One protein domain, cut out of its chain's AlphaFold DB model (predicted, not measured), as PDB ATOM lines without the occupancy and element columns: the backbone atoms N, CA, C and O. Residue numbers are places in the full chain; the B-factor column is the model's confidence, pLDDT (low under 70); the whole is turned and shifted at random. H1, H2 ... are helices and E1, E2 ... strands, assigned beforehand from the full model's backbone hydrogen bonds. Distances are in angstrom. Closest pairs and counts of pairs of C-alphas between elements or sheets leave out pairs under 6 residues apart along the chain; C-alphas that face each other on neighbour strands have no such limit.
ATOM      1  N   PHE A   4      -8.128 114.454  75.309       57.00
ATOM      2  CA  PHE A   4      -8.258 113.134  75.916       57.00
ATOM      3  C   PHE A   4      -9.365 112.275  75.280       57.00
ATOM      4  O   PHE A   4      -9.117 111.104  75.019       57.00
ATOM      5  N   ASP A   5     -10.525 112.835  74.912       47.34
ATOM      6  CA  ASP A   5     -11.638 112.057  74.324       47.34
ATOM      7  C   ASP A   5     -11.255 111.385  72.994       47.34
ATOM      8  O   ASP A   5     -11.758 110.317  72.653       47.34
ATOM      9  N   ARG A   6     -10.318 111.982  72.246       54.12
ATOM     10  CA  ARG A   6      -9.829 111.435  70.971       54.12
ATOM     11  C   ARG A   6      -8.804 110.311  71.133       54.12
ATOM     12  O   ARG A   6      -8.633 109.530  70.205       54.12
ATOM     13  N   LEU A   7      -8.158 110.189  72.294       56.16
ATOM     14  CA  LEU A   7      -7.230 109.090  72.594       56.16
ATOM     15  C   LEU A   7      -7.940 107.810  73.063       56.16
ATOM     16  O   LEU A   7      -7.346 106.733  72.958       56.16
ATOM     17  N   PHE A   8      -9.180 107.935  73.553       55.06
ATOM     18  CA  PHE A   8      -9.961 106.872  74.203       55.06
ATOM     19  C   PHE A   8     -11.155 106.360  73.373       55.06
ATOM     20  O   PHE A   8     -11.951 105.554  73.857       55.06
ATOM     21  N   ALA A   9     -11.293 106.790  72.117       40.34
ATOM     22  CA  ALA A   9     -12.378 106.355  71.246       40.34
ATOM     23  C   ALA A   9     -12.122 104.942  70.671       40.34
ATOM     24  O   ALA A   9     -11.464 104.789  69.648       40.34
ATOM     25  N   GLY A  10     -12.685 103.911  71.312       42.94
ATOM     26  CA  GLY A  10     -13.063 102.647  70.651       42.94
ATOM     27  C   GLY A  10     -12.197 101.403  70.889       42.94
ATOM     28  O   GLY A  10     -12.619 100.310  70.515       42.94
ATOM     29  N   GLU A  11     -11.042 101.511  71.546       54.00
ATOM     30  CA  GLU A  11     -10.111 100.385  71.737       54.00
ATOM     31  C   GLU A  11     -10.016  99.937  73.205       54.00
ATOM     32  O   GLU A  11     -10.145 100.733  74.135       54.00
ATOM     33  N   ARG A  12      -9.832  98.627  73.439       57.81
ATOM     34  CA  ARG A  12      -9.823  98.032  74.787       57.81
ATOM     35  C   ARG A  12      -8.636  98.549  75.608       57.81
ATOM     36  O   ARG A  12      -7.489  98.224  75.311       57.81
ATOM     37  N   LEU A  13      -8.940  99.296  76.667       62.78
ATOM     38  CA  LEU A  13      -7.960  99.749  77.654       62.78
ATOM     39  C   LEU A  13      -7.469  98.572  78.512       62.78
ATOM     40  O   LEU A  13      -8.300  97.767  78.956       62.78
ATOM     41  N   PRO A  14      -6.155  98.483  78.790       65.12
ATOM     42  CA  PRO A  14      -5.629  97.502  79.722       65.12
ATOM     43  C   PRO A  14      -6.184  97.746  81.120       65.12
ATOM     44  O   PRO A  14      -6.189  98.864  81.633       65.12
ATOM     45  N   ARG A  15      -6.686  96.676  81.740       72.50
ATOM     46  CA  ARG A  15      -7.116  96.713  83.138       72.50
ATOM     47  C   ARG A  15      -5.894  96.597  84.034       72.50
ATOM     48  O   ARG A  15      -5.056  95.722  83.822       72.50
ATOM     49  N   LEU A  16      -5.843  97.431  85.066       76.50
ATOM     50  CA  LEU A  16      -4.840  97.299  86.111       76.50
ATOM     51  C   LEU A  16      -4.974  95.939  86.813       76.50
ATOM     52  O   LEU A  16      -6.092  95.508  87.122       76.50
ATOM     53  N   PRO A  17      -3.852  95.252  87.070       79.69
ATOM     54  CA  PRO A  17      -3.867  94.014  87.825       79.69
ATOM     55  C   PRO A  17      -4.213  94.298  89.294       79.69
ATOM     56  O   PRO A  17      -3.845  95.333  89.845       79.69
ATOM     57  N   LYS A  18      -4.893  93.353  89.958       79.56
ATOM     58  CA  LYS A  18      -5.181  93.454  91.405       79.56
ATOM     59  C   LYS A  18      -3.911  93.379  92.259       79.56
ATOM     60  O   LYS A  18      -3.879  93.915  93.358       79.56
ATOM     61  N   THR A  19      -2.892  92.691  91.751       85.69
ATOM     62  CA  THR A  19      -1.592  92.481  92.392       85.69
ATOM     63  C   THR A  19      -0.502  92.490  91.326       85.69
ATOM     64  O   THR A  19      -0.689  91.903  90.261       85.69
ATOM     65  N   ALA A  20       0.638  93.106  91.622       90.94
ATOM     66  CA  ALA A  20       1.826  93.086  90.774       90.94
ATOM     67  C   ALA A  20       3.069  92.858  91.639       90.94
ATOM     68  O   ALA A  20       3.114  93.324  92.781       90.94
ATOM     69  N   ARG A  21       4.076  92.165  91.096       96.00
ATOM     70  CA  ARG A  21       5.428  92.167  91.669       96.00
ATOM     71  C   ARG A  21       5.942  93.604  91.608       96.00
ATOM     72  O   ARG A  21       5.745  94.268  90.598       96.00
ATOM     73  N   ILE A  22       6.553  94.095  92.678       96.69
ATOM     74  CA  ILE A  22       7.113  95.451  92.725       96.69
ATOM     75  C   ILE A  22       8.632  95.329  92.711       96.69
ATOM     76  O   ILE A  22       9.177  94.523  93.463       96.69
ATOM     77  N   ALA A  23       9.287  96.127  91.874       97.19
ATOM     78  CA  ALA A  23      10.730  96.307  91.892       97.19
ATOM     79  C   ALA A  23      11.053  97.805  91.885       97.19
ATOM     80  O   ALA A  23      10.551  98.551  91.039       97.19
ATOM     81  N   ASP A  24      11.869  98.225  92.846       97.38
ATOM     82  CA  ASP A  24      12.446  99.564  92.873       97.38
ATOM     83  C   ASP A  24      13.743  99.557  92.044       97.38
ATOM     84  O   ASP A  24      14.528  98.610  92.125       97.38
ATOM     85  N   VAL A  25      13.924 100.578  91.209       96.81
ATOM     86  CA  VAL A  25      15.022 100.712  90.242       96.81
ATOM     87  C   VAL A  25      15.609 102.120  90.302       96.81
ATOM     88  O   VAL A  25      14.908 103.083  90.632       96.81
ATOM     89  N   ASP A  26      16.884 102.247  89.956       95.06
ATOM     90  CA  ASP A  26      17.628 103.503  90.026       95.06
ATOM     91  C   ASP A  26      17.334 104.392  88.809       95.06
ATOM     92  O   ASP A  26      17.248 105.617  88.937       95.06
ATOM     93  N   ALA A  27      17.094 103.787  87.642       93.69
ATOM     94  CA  ALA A  27      16.687 104.483  86.425       93.69
ATOM     95  C   ALA A  27      15.359 103.945  85.877       93.69
ATOM     96  O   ALA A  27      15.204 102.757  85.596       93.69
ATOM     97  N   LEU A  28      14.390 104.850  85.691       97.38
ATOM     98  CA  LEU A  28      13.134 104.565  84.998       97.38
ATOM     99  C   LEU A  28      12.563 105.834  84.372       97.38
ATOM    100  O   LEU A  28      12.138 106.751  85.081       97.38
ATOM    101  N   HIS A  29      12.465 105.854  83.046       96.38
ATOM    102  CA  HIS A  29      11.849 106.943  82.299       96.38
ATOM    103  C   HIS A  29      11.007 106.409  81.151       96.38
ATOM    104  O   HIS A  29      11.466 105.609  80.347       96.38
ATOM    105  N   VAL A  30       9.772 106.897  81.034       95.88
ATOM    106  CA  VAL A  30       8.890 106.527  79.926       95.88
ATOM    107  C   VAL A  30       8.388 107.779  79.227       95.88
ATOM    108  O   VAL A  30       7.815 108.670  79.864       95.88
ATOM    109  N   ARG A  31       8.609 107.843  77.914       94.50
ATOM    110  CA  ARG A  31       8.279 108.979  77.046       94.50
ATOM    111  C   ARG A  31       7.600 108.512  75.766       94.50
ATOM    112  O   ARG A  31       7.808 107.393  75.319       94.50
ATOM    113  N   THR A  32       6.817 109.387  75.151       93.88
ATOM    114  CA  THR A  32       6.242 109.154  73.820       93.88
ATOM    115  C   THR A  32       7.135 109.766  72.747       93.88
ATOM    116  O   THR A  32       7.564 110.912  72.895       93.88
ATOM    117  N   ALA A  33       7.370 109.040  71.660       91.31
ATOM    118  CA  ALA A  33       8.098 109.497  70.481       91.31
ATOM    119  C   ALA A  33       7.287 109.145  69.222       91.31
ATOM    120  O   ALA A  33       7.381 108.042  68.691       91.31
ATOM    121  N   GLY A  34       6.441 110.077  68.770       90.38
ATOM    122  CA  GLY A  34       5.454 109.794  67.724       90.38
ATOM    123  C   GLY A  34       4.466 108.717  68.183       90.38
ATOM    124  O   GLY A  34       3.858 108.856  69.242       90.38
ATOM    125  N   GLU A  35       4.356 107.637  67.411       88.50
ATOM    126  CA  GLU A  35       3.508 106.473  67.721       88.50
ATOM    127  C   GLU A  35       4.170 105.469  68.687       88.50
ATOM    128  O   GLU A  35       3.552 104.472  69.064       88.50
ATOM    129  N   LEU A  36       5.425 105.706  69.087       93.31
ATOM    130  CA  LEU A  36       6.161 104.832  69.998       93.31
ATOM    131  C   LEU A  36       6.080 105.316  71.445       93.31
ATOM    132  O   LEU A  36       6.127 106.514  71.737       93.31
ATOM    133  N   VAL A  37       6.057 104.360  72.368       95.88
ATOM    134  CA  VAL A  37       6.345 104.577  73.785       95.88
ATOM    135  C   VAL A  37       7.734 104.025  74.057       95.88
ATOM    136  O   VAL A  37       7.977 102.839  73.875       95.88
ATOM    137  N   VAL A  38       8.652 104.883  74.484       97.50
ATOM    138  CA  VAL A  38      10.030 104.525  74.822       97.50
ATOM    139  C   VAL A  38      10.141 104.416  76.336       97.50
ATOM    140  O   VAL A  38       9.895 105.400  77.032       97.50
ATOM    141  N   CYS A  39      10.501 103.237  76.830       97.69
ATOM    142  CA  CYS A  39      10.730 102.929  78.233       97.69
ATOM    143  C   CYS A  39      12.223 102.667  78.459       97.69
ATOM    144  O   CYS A  39      12.718 101.598  78.117       97.69
ATOM    145  N   SER A  40      12.912 103.638  79.047       97.69
ATOM    146  CA  SER A  40      14.292 103.511  79.509       97.69
ATOM    147  C   SER A  40      14.321 102.989  80.947       97.69
ATOM    148  O   SER A  40      13.566 103.488  81.791       97.69
ATOM    149  N   MET A  41      15.181 102.016  81.234       97.69
ATOM    150  CA  MET A  41      15.411 101.477  82.580       97.69
ATOM    151  C   MET A  41      16.862 101.030  82.768       97.69
ATOM    152  O   MET A  41      17.581 100.861  81.790       97.69
ATOM    153  N   ASP A  42      17.278 100.802  84.010       97.38
ATOM    154  CA  ASP A  42      18.558 100.146  84.293       97.38
ATOM    155  C   ASP A  42      18.486  98.613  84.137       97.38
ATOM    156  O   ASP A  42      17.423  97.994  83.997       97.38
ATOM    157  N   THR A  43      19.652  97.969  84.217       97.56
ATOM    158  CA  THR A  43      19.778  96.501  84.196       97.56
ATOM    159  C   THR A  43      19.036  95.788  85.340       97.56
ATOM    160  O   THR A  43      18.642  94.627  85.180       97.56
ATOM    161  N   THR A  44      18.783  96.449  86.476       97.25
ATOM    162  CA  THR A  44      17.973  95.885  87.572       97.25
ATOM    163  C   THR A  44      16.505  95.788  87.161       97.25
ATOM    164  O   THR A  44      15.877  94.743  87.366       97.25
ATOM    165  N   GLY A  45      15.975  96.831  86.521       97.50
ATOM    166  CA  GLY A  45      14.647  96.853  85.920       97.50
ATOM    167  C   GLY A  45      14.499  95.819  84.815       97.50
ATOM    168  O   GLY A  45      13.508  95.085  84.810       97.50
ATOM    169  N   LEU A  46      15.508  95.689  83.946       98.25
ATOM    170  CA  LEU A  46      15.522  94.668  82.899       98.25
ATOM    171  C   LEU A  46      15.439  93.258  83.495       98.25
ATOM    172  O   LEU A  46      14.602  92.462  83.073       98.25
ATOM    173  N   ARG A  47      16.257  92.942  84.505       98.25
ATOM    174  CA  ARG A  47      16.224  91.623  85.153       98.25
ATOM    175  C   ARG A  47      14.853  91.323  85.761       98.25
ATOM    176  O   ARG A  47      14.312  90.245  85.542       98.25
ATOM    177  N   ALA A  48      14.258  92.289  86.463       98.25
ATOM    178  CA  ALA A  48      12.915  92.125  87.016       98.25
ATOM    179  C   ALA A  48      11.857  91.900  85.918       98.25
ATOM    180  O   ALA A  48      10.929  91.109  86.114       98.25
ATOM    181  N   LEU A  49      11.998  92.582  84.776       98.44
ATOM    182  CA  LEU A  49      11.130  92.429  83.610       98.44
ATOM    183  C   LEU A  49      11.260  91.041  82.975       98.44
ATOM    184  O   LEU A  49      10.231  90.423  82.707       98.44
ATOM    185  N   ILE A  50      12.483  90.535  82.802       98.44
ATOM    186  CA  ILE A  50      12.757  89.175  82.310       98.44
ATOM    187  C   ILE A  50      12.090  88.138  83.217       98.44
ATOM    188  O   ILE A  50      11.298  87.325  82.734       98.44
ATOM    189  N   ASP A  51      12.327  88.213  84.530       98.19
ATOM    190  CA  ASP A  51      11.759  87.267  85.495       98.19
ATOM    191  C   ASP A  51      10.220  87.289  85.463       98.19
ATOM    192  O   ASP A  51       9.560  86.249  85.445       98.19
ATOM    193  N   ALA A  52       9.622  88.483  85.435       97.94
ATOM    194  CA  ALA A  52       8.170  88.629  85.396       97.94
ATOM    195  C   ALA A  52       7.558  88.166  84.065       97.94
ATOM    196  O   ALA A  52       6.453  87.613  84.058       97.94
ATOM    197  N   ALA A  53       8.255  88.375  82.946       97.81
ATOM    198  CA  ALA A  53       7.833  87.922  81.626       97.81
ATOM    199  C   ALA A  53       7.878  86.393  81.514       97.81
ATOM    200  O   ALA A  53       6.907  85.800  81.037       97.81
ATOM    201  N   ALA A  54       8.941  85.761  82.026       97.50
ATOM    202  CA  ALA A  54       9.075  84.307  82.096       97.50
ATOM    203  C   ALA A  54       7.945  83.672  82.930       97.50
ATOM    204  O   ALA A  54       7.296  82.722  82.486       97.50
ATOM    205  N   ASP A  55       7.633  84.264  84.086       97.25
ATOM    206  CA  ASP A  55       6.531  83.834  84.958       97.25
ATOM    207  C   ASP A  55       5.139  84.231  84.417       97.25
ATOM    208  O   ASP A  55       4.109  83.760  84.908       97.25
ATOM    209  N   ARG A  56       5.084  85.115  83.409       96.44
ATOM    210  CA  ARG A  56       3.871  85.787  82.908       96.44
ATOM    211  C   ARG A  56       3.026  86.401  84.026       96.44
ATOM    212  O   ARG A  56       1.797  86.288  84.029       96.44
ATOM    213  N   ILE A  57       3.675  87.116  84.941       97.00
ATOM    214  CA  ILE A  57       3.009  87.853  86.020       97.00
ATOM    215  C   ILE A  57       3.136  89.373  85.837       97.00
ATOM    216  O   ILE A  57       4.081  89.843  85.206       97.00
ATOM    217  N   PRO A  58       2.209  90.174  86.393       97.56
ATOM    218  CA  PRO A  58       2.334  91.623  86.337       97.56
ATOM    219  C   PRO A  58       3.520  92.135  87.161       97.56
ATOM    220  O   PRO A  58       3.734  91.694  88.293       97.56
ATOM    221  N   LEU A  59       4.227  93.125  86.618       98.44
ATOM    222  CA  LEU A  59       5.368  93.793  87.243       98.44
ATOM    223  C   LEU A  59       5.130  95.296  87.283       98.44
ATOM    224  O   LEU A  59       4.780  95.890  86.271       98.44
ATOM    225  N   GLN A  60       5.378  95.920  88.425       98.00
ATOM    226  CA  GLN A  60       5.454  97.362  88.570       98.00
ATOM    227  C   GLN A  60       6.891  97.767  88.887       98.00
ATOM    228  O   GLN A  60       7.412  97.428  89.948       98.00
ATOM    229  N   LEU A  61       7.488  98.540  87.987       98.12
ATOM    230  CA  LEU A  61       8.739  99.237  88.236       98.12
ATOM    231  C   LEU A  61       8.460 100.593  88.883       98.12
ATOM    232  O   LEU A  61       7.555 101.333  88.466       98.12
ATOM    233  N   ARG A  62       9.250 100.917  89.904       96.62
ATOM    234  CA  ARG A  62       9.241 102.197  90.612       96.62
ATOM    235  C   ARG A  62      10.644 102.774  90.580       96.62
ATOM    236  O   ARG A  62      11.589 102.103  90.949       96.62
ATOM    237  N   GLY A  63      10.767 104.013  90.142       93.50
ATOM    238  CA  GLY A  63      12.048 104.700  90.070       93.50
ATOM    239  C   GLY A  63      11.835 106.208  90.130       93.50
ATOM    240  O   GLY A  63      10.753 106.649  90.535       93.50
ATOM    241  N   PRO A  64      12.817 107.016  89.707       91.00
ATOM    242  CA  PRO A  64      12.720 108.476  89.762       91.00
ATOM    243  C   PRO A  64      11.629 109.046  88.839       91.00
ATOM    244  O   PRO A  64      11.112 110.138  89.081       91.00
ATOM    245  N   GLY A  65      11.273 108.327  87.771       90.25
ATOM    246  CA  GLY A  65      10.186 108.690  86.869       90.25
ATOM    247  C   GLY A  65       8.800 108.230  87.330       90.25
ATOM    248  O   GLY A  65       8.563 107.806  88.460       90.25
ATOM    249  N   ARG A  66       7.834 108.303  86.407       90.00
ATOM    250  CA  ARG A  66       6.502 107.730  86.643       90.00
ATOM    251  C   ARG A  66       6.621 106.213  86.747       90.00
ATOM    252  O   ARG A  66       7.293 105.596  85.928       90.00
ATOM    253  N   ARG A  67       5.909 105.629  87.714       95.25
ATOM    254  CA  ARG A  67       5.764 104.174  87.836       95.25
ATOM    255  C   ARG A  67       5.244 103.569  86.529       95.25
ATOM    256  O   ARG A  67       4.393 104.165  85.859       95.25
ATOM    257  N   THR A  68       5.728 102.374  86.222       97.19
ATOM    258  CA  THR A  68       5.411 101.660  84.985       97.19
ATOM    259  C   THR A  68       5.006 100.242  85.329       97.19
ATOM    260  O   THR A  68       5.756  99.521  85.980       97.19
ATOM    261  N   THR A  69       3.806  99.848  84.917       97.94
ATOM    262  CA  THR A  69       3.250  98.524  85.179       97.94
ATOM    263  C   THR A  69       3.168  97.737  83.879       97.94
ATOM    264  O   THR A  69       2.374  98.068  83.001       97.94
ATOM    265  N   PHE A  70       3.965  96.681  83.770       97.88
ATOM    266  CA  PHE A  70       3.892  95.690  82.706       97.88
ATOM    267  C   PHE A  70       2.838  94.644  83.066       97.88
ATOM    268  O   PHE A  70       2.865  94.064  84.154       97.88
ATOM    269  N   VAL A  71       1.882  94.421  82.168       96.88
ATOM    270  CA  VAL A  71       0.724  93.558  82.420       96.88
ATOM    271  C   VAL A  71       0.643  92.496  81.330       96.88
ATOM    272  O   VAL A  71       0.286  92.823  80.199       96.88
ATOM    273  N   PRO A  72       0.920  91.221  81.640       96.38
ATOM    274  CA  PRO A  72       0.666  90.128  80.713       96.38
ATOM    275  C   PRO A  72      -0.816  90.066  80.330       96.38
ATOM    276  O   PRO A  72      -1.703  90.073  81.188       96.38
ATOM    277  N   VAL A  73      -1.096  90.014  79.034       95.06
ATOM    278  CA  VAL A  73      -2.445  89.980  78.463       95.06
ATOM    279  C   VAL A  73      -2.531  88.933  77.358       95.06
ATOM    280  O   VAL A  73      -1.531  88.520  76.788       95.06
ATOM    281  N   THR A  74      -3.745  88.503  77.015       91.75
ATOM    282  CA  THR A  74      -3.966  87.496  75.960       91.75
ATOM    283  C   THR A  74      -4.136  88.088  74.563       91.75
ATOM    284  O   THR A  74      -4.146  87.347  73.586       91.75
ATOM    285  N   LYS A  75      -4.334  89.406  74.455       88.88
ATOM    286  CA  LYS A  75      -4.555  90.118  73.191       88.88
ATOM    287  C   LYS A  75      -3.916  91.495  73.247       88.88
ATOM    288  O   LYS A  75      -3.915  92.114  74.315       88.88
ATOM    289  N   VAL A  76      -3.462  91.965  72.085       88.75
ATOM    290  CA  VAL A  76      -2.902  93.307  71.893       88.75
ATOM    291  C   VAL A  76      -3.868  94.354  72.444       88.75
ATOM    292  O   VAL A  76      -5.069  94.323  72.167       88.75
ATOM    293  N   GLN A  77      -3.323  95.255  73.252       89.88
ATOM    294  CA  GLN A  77      -4.011  96.381  73.873       89.88
ATOM    295  C   GLN A  77      -3.103  97.605  73.782       89.88
ATOM    296  O   GLN A  77      -1.889  97.477  73.627       89.88
ATOM    297  N   LYS A  78      -3.693  98.795  73.867       90.50
ATOM    298  CA  LYS A  78      -2.939 100.043  73.780       90.50
ATOM    299  C   LYS A  78      -2.137 100.275  75.062       90.50
ATOM    300  O   LYS A  78      -2.633 100.013  76.157       90.50
ATOM    301  N   ILE A  79      -0.925 100.806  74.926       93.81
ATOM    302  CA  ILE A  79      -0.171 101.346  76.059       93.81
ATOM    303  C   ILE A  79      -0.858 102.631  76.511       93.81
ATOM    304  O   ILE A  79      -1.144 103.509  75.695       93.81
ATOM    305  N   VAL A  80      -1.128 102.747  77.806       93.12
ATOM    306  CA  VAL A  80      -1.835 103.903  78.357       93.12
ATOM    307  C   VAL A  80      -1.039 104.539  79.480       93.12
ATOM    308  O   VAL A  80      -0.315 103.873  80.217       93.12
ATOM    309  N   LEU A  81      -1.199 105.848  79.604       92.94
ATOM    310  CA  LEU A  81      -0.718 106.619  80.732       92.94
ATOM    311  C   LEU A  81      -1.924 106.983  81.596       92.94
ATOM    312  O   LEU A  81      -2.748 107.810  81.207       92.94
ATOM    313  N   ASP A  82      -2.014 106.343  82.752       90.06
ATOM    314  CA  ASP A  82      -3.031 106.591  83.760       90.06
ATOM    315  C   ASP A  82      -2.559 107.698  84.730       90.06
ATOM    316  O   ASP A  82      -1.420 107.639  85.212       90.06
ATOM    317  N   PRO A  83      -3.390 108.712  85.035       86.75
ATOM    318  CA  PRO A  83      -3.021 109.787  85.960       86.75
ATOM    319  C   PRO A  83      -2.673 109.287  87.370       86.75
ATOM    320  O   PRO A  83      -1.732 109.783  87.992       86.75
ATOM    321  N   ASP A  84      -3.397 108.271  87.838       87.00
ATOM    322  CA  ASP A  84      -3.347 107.757  89.205       87.00
ATOM    323  C   ASP A  84      -2.493 106.502  89.325       87.00
ATOM    324  O   ASP A  84      -2.121 106.112  90.432       87.00
ATOM    325  N   HIS A  85      -2.081 105.892  88.212       87.00
ATOM    326  CA  HIS A  85      -1.336 104.630  88.203       87.00
ATOM    327  C   HIS A  85      -0.085 104.631  87.322       87.00
ATOM    328  O   HIS A  85       0.684 103.679  87.409       87.00
ATOM    329  N   GLY A  86       0.199 105.711  86.592       93.75
ATOM    330  CA  GLY A  86       1.380 105.818  85.738       93.75
ATOM    331  C   GLY A  86       1.215 105.063  84.421       93.75
ATOM    332  O   GLY A  86       0.113 104.945  83.894       93.75
ATOM    333  N   TRP A  87       2.314 104.580  83.848       96.44
ATOM    334  CA  TRP A  87       2.262 103.845  82.585       96.44
ATOM    335  C   TRP A  87       1.755 102.420  82.795       96.44
ATOM    336  O   TRP A  87       2.181 101.734  83.721       96.44
ATOM    337  N   ILE A  88       0.869 101.965  81.916       96.44
ATOM    338  CA  ILE A  88       0.357 100.596  81.879       96.44
ATOM    339  C   ILE A  88       0.680 100.031  80.500       96.44
ATOM    340  O   ILE A  88       0.151 100.490  79.484       96.44
ATOM    341  N   ILE A  89       1.566  99.043  80.480       96.69
ATOM    342  CA  ILE A  89       2.144  98.456  79.276       96.69
ATOM    343  C   ILE A  89       1.658  97.006  79.169       96.69
ATOM    344  O   ILE A  89       2.137  96.141  79.906       96.69
ATOM    345  N   PRO A  90       0.683  96.711  78.295       96.56
ATOM    346  CA  PRO A  90       0.254  95.343  78.057       96.56
ATOM    347  C   PRO A  90       1.331  94.553  77.301       96.56
ATOM    348  O   PRO A  90       1.836  95.012  76.280       96.56
ATOM    349  N   LEU A  91       1.632  93.343  77.767       96.69
ATOM    350  CA  LEU A  91       2.549  92.407  77.120       96.69
ATOM    351  C   LEU A  91       1.772  91.183  76.635       96.69
ATOM    352  O   LEU A  91       1.173  90.460  77.429       96.69
ATOM    353  N   VAL A  92       1.747  90.967  75.322       96.56
ATOM    354  CA  VAL A  92       1.162  89.753  74.728       96.56
ATOM    355  C   VAL A  92       2.078  88.543  74.947       96.56
ATOM    356  O   VAL A  92       3.260  88.735  75.244       96.56
ATOM    357  N   PRO A  93       1.583  87.297  74.813       97.25
ATOM    358  CA  PRO A  93       2.386  86.108  75.095       97.25
ATOM    359  C   PRO A  93       3.684  86.045  74.285       97.25
ATOM    360  O   PRO A  93       4.707  85.631  74.821       97.25
ATOM    361  N   GLU A  94       3.656  86.500  73.033       96.69
ATOM    362  CA  GLU A  94       4.819  86.555  72.147       96.69
ATOM    363  C   GLU A  94       5.865  87.550  72.662       96.69
ATOM    364  O   GLU A  94       7.050  87.240  72.675       96.69
ATOM    365  N   ALA A  95       5.422  88.710  73.158       97.31
ATOM    366  CA  ALA A  95       6.303  89.713  73.746       97.31
ATOM    367  C   ALA A  95       6.924  89.212  75.057       97.31
ATOM    368  O   ALA A  95       8.112  89.401  75.276       97.31
ATOM    369  N   CYS A  96       6.154  88.527  75.913       98.00
ATOM    370  CA  CYS A  96       6.711  87.912  77.121       98.00
ATOM    371  C   CYS A  96       7.753  86.834  76.786       98.00
ATOM    372  O   CYS A  96       8.776  86.752  77.458       98.00
ATOM    373  N   ALA A  97       7.490  86.012  75.766       97.94
ATOM    374  CA  ALA A  97       8.418  84.976  75.329       97.94
ATOM    375  C   ALA A  97       9.718  85.573  74.772       97.94
ATOM    376  O   ALA A  97      10.783  85.067  75.098       97.94
ATOM    377  N   ASP A  98       9.631  86.651  73.988       97.94
ATOM    378  CA  ASP A  98      10.791  87.393  73.485       97.94
ATOM    379  C   ASP A  98      11.609  87.986  74.645       97.94
ATOM    380  O   ASP A  98      12.775  87.631  74.821       97.94
ATOM    381  N   ILE A  99      10.968  88.768  75.522       98.19
ATOM    382  CA  ILE A  99      11.604  89.381  76.702       98.19
ATOM    383  C   ILE A  99      12.342  88.347  77.554       98.19
ATOM    384  O   ILE A  99      13.453  88.605  78.005       98.19
ATOM    385  N   ALA A 100      11.754  87.169  77.771       97.88
ATOM    386  CA  ALA A 100      12.364  86.121  78.586       97.88
ATOM    387  C   ALA A 100      13.697  85.586  78.021       97.88
ATOM    388  O   ALA A 100      14.422  84.896  78.734       97.88
ATOM    389  N   THR A 101      14.024  85.885  76.758       97.69
ATOM    390  CA  THR A 101      15.283  85.485  76.112       97.69
ATOM    391  C   THR A 101      16.356  86.569  76.129       97.69
ATOM    392  O   THR A 101      17.480  86.308  75.702       97.69
ATOM    393  N   TRP A 102      16.036  87.778  76.597       97.69
ATOM    394  CA  TRP A 102      16.980  88.891  76.587       97.69
ATOM    395  C   TRP A 102      18.114  88.677  77.593       97.69
ATOM    396  O   TRP A 102      17.932  88.105  78.668       97.69
ATOM    397  N   GLU A 103      19.302  89.170  77.247       97.00
ATOM    398  CA  GLU A 103      20.455  89.172  78.145       97.00
ATOM    399  C   GLU A 103      20.439  90.417  79.033       97.00
ATOM    400  O   GLU A 103      20.092  91.505  78.580       97.00
ATOM    401  N   VAL A 104      20.848  90.277  80.298       96.62
ATOM    402  CA  VAL A 104      20.926  91.404  81.242       96.62
ATOM    403  C   VAL A 104      22.165  92.254  80.940       96.62
ATOM    404  O   VAL A 104      23.203  92.117  81.588       96.62
ATOM    405  N   ALA A 105      22.057  93.119  79.935       95.50
ATOM    406  CA  ALA A 105      23.093  94.048  79.493       95.50
ATOM    407  C   ALA A 105      22.456  95.318  78.892       95.50
ATOM    408  O   ALA A 105      21.273  95.287  78.549       95.50
ATOM    409  N   PRO A 106      23.210  96.424  78.744       96.62
ATOM    410  CA  PRO A 106      22.738  97.586  77.999       96.62
ATOM    411  C   PRO A 106      22.342  97.209  76.569       96.62
ATOM    412  O   PRO A 106      23.123  96.587  75.842       96.62
ATOM    413  N   SER A 107      21.121  97.557  76.178       97.00
ATOM    414  CA  SER A 107      20.513  97.096  74.932       97.00
ATOM    415  C   SER A 107      19.312  97.947  74.521       97.00
ATOM    416  O   SER A 107      18.763  98.724  75.303       97.00
ATOM    417  N   GLU A 108      18.881  97.782  73.270       97.06
ATOM    418  CA  GLU A 108      17.657  98.381  72.746       97.06
ATOM    419  C   GLU A 108      16.800  97.298  72.090       97.06
ATOM    420  O   GLU A 108      17.277  96.526  71.256       97.06
ATOM    421  N   HIS A 109      15.521  97.251  72.453       96.81
ATOM    422  CA  HIS A 109      14.563  96.276  71.944       96.81
ATOM    423  C   HIS A 109      13.265  96.963  71.525       96.81
ATOM    424  O   HIS A 109      12.830  97.929  72.151       96.81
ATOM    425  N   GLN A 110      12.598  96.439  70.495       95.50
ATOM    426  CA  GLN A 110      11.299  96.945  70.051       95.50
ATOM    427  C   GLN A 110      10.246  95.834  70.039       95.50
ATOM    428  O   GLN A 110      10.407  94.810  69.384       95.50
ATOM    429  N   LEU A 111       9.129  96.090  70.719       94.19
ATOM    430  CA  LEU A 111       7.979  95.204  70.868       94.19
ATOM    431  C   LEU A 111       6.716  95.934  70.396       94.19
ATOM    432  O   LEU A 111       6.009  96.584  71.171       94.19
ATOM    433  N   GLY A 112       6.432  95.863  69.095       91.81
ATOM    434  CA  GLY A 112       5.331  96.617  68.492       91.81
ATOM    435  C   GLY A 112       5.547  98.130  68.627       91.81
ATOM    436  O   GLY A 112       6.496  98.668  68.056       91.81
ATOM    437  N   SER A 113       4.667  98.809  69.374       93.62
ATOM    438  CA  SER A 113       4.769 100.248  69.668       93.62
ATOM    439  C   SER A 113       5.560 100.580  70.940       93.62
ATOM    440  O   SER A 113       5.694 101.754  71.284       93.62
ATOM    441  N   LEU A 114       6.090  99.577  71.645       96.69
ATOM    442  CA  LEU A 114       6.992  99.763  72.779       96.69
ATOM    443  C   LEU A 114       8.446  99.668  72.310       96.69
ATOM    444  O   LEU A 114       8.826  98.672  71.704       96.69
ATOM    445  N   ALA A 115       9.268 100.650  72.656       97.38
ATOM    446  CA  ALA A 115      10.720 100.528  72.640       97.38
ATOM    447  C   ALA A 115      11.221 100.420  74.086       97.38
ATOM    448  O   ALA A 115      10.817 101.213  74.937       97.38
ATOM    449  N   VAL A 116      12.082  99.448  74.364       97.69
ATOM    450  CA  VAL A 116      12.746  99.263  75.657       97.69
ATOM    451  C   VAL A 116      14.218  99.595  75.476       97.69
ATOM    452  O   VAL A 116      14.877  99.005  74.625       97.69
ATOM    453  N   VAL A 117      14.710 100.550  76.257       97.75
ATOM    454  CA  VAL A 117      16.116 100.967  76.270       97.75
ATOM    455  C   VAL A 117      16.682 100.624  77.639       97.75
ATOM    456  O   VAL A 117      16.072 100.952  78.658       97.75
ATOM    457  N   VAL A 118      17.819  99.942  77.665       97.62
ATOM    458  CA  VAL A 118      18.480  99.509  78.893       97.62
ATOM    459  C   VAL A 118      19.825 100.210  78.985       97.62
ATOM    460  O   VAL A 118      20.653 100.072  78.086       97.62
ATOM    461  N   GLU A 119      20.001 100.987  80.054       91.94
ATOM    462  CA  GLU A 119      21.166 101.849  80.309       91.94
ATOM    463  C   GLU A 119      22.041 101.314  81.456       91.94
ATOM    464  O   GLU A 119      21.499 100.700  82.412       91.94
TER     465      GLU A 119
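Overview. This is residues 4 to 119 of the 119 residues of an uncharacterized protein of Corynebacterium yudongzhengii (UniProt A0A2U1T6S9). Two small sheets stand partly face to face as a sandwich, their strands crossed at 65 degrees, and H2 and H3 pack together at one side, each near both sheets. H1 lies out away from this body, at the start of the long lead-in of residues 8 to 20. The 116 printed residues hold three named helices and nine named strands in the order H1 E1 E2 E3 H2 E4 E5 E6 E7 H3 E8 E9. Both sheets are mixed, ordered E1 E4 E5 E7 E6 and E2 E3 E9 E8, and the class is mixed, helices and strands. The whole is compact, with a radius of gyration of the C-alphas of 13.1 A and spans of 39 by 28 by 26 A.

Arrangement. Begin at H1, residues 4 to 7, which is on neither sheet. Go on to E1, residues 21 to 24, an edge strand parallel to E4, residues 59 to 62, with N 60 and O 21 at 2.8 A. E2, residues 28 to 33, and E3, residues 36 to 41, form an antiparallel hairpin in the other, twisted sheet, with N 31 and O 38 at 2.9 A. H2, residues 43 to 55, is on the first sheet at a height of 8.6 A, over E4 and along it at 5 degrees on the local plane. E4 and E5, residues 68 to 72, are a hairpin, with N 70 and O 59 at 2.7 A. E6, residues 80 to 82, and E7, residues 86 to 91, are another, with N 88 and O 80 at 2.8 A; E7 is parallel to E5, with N 89 and O 69 at 2.8 A. The closest C-alphas of E2 and E7, Val 30 and Trp 87, are 7.6 A apart across the sandwich, two sheets face to face. H3, residues 93 to 99, and H2 make two layers with the first sheet, helices on one face of it. H2 touches H3 with residues 49 to 54 alone, the C-alphas of Ala 53 and Cys 96 closest at 4.6 A; they run opposite ways at a shallow tilt of 34 degrees, only just short of steep. E8, residues 107 to 111, and E9, residues 114 to 118, are a hairpin, with N 116 and O 109 at 2.8 A, and E9 is parallel to E3, with N 115 and O 37 at 2.8 A. In H2 and H3 every O i to N i+4 pair is within hydrogen-bond range; H1 is too short for such a pair.

Along the chain. Find C-alpha 4 at (-8.258, 113.134, 75.916), where H1 begins. From C-alpha 43 at (19.778, 96.501, 84.196), H2 runs 18.3 A; E2 measures 16.1 A, E3 and E7 16.0 A. E9 ends at C-alpha 118, (18.480, 99.509, 78.893).

Size, cuts and confidence. The C-alphas of Asp 5 and Glu 103, the two farthest apart, are 39.6 A apart. The printed part has no cut. H1 to E1 is the long link. Look for pLDDT under 70 at residues 4 to 14; the mean of the printed part is 90.8.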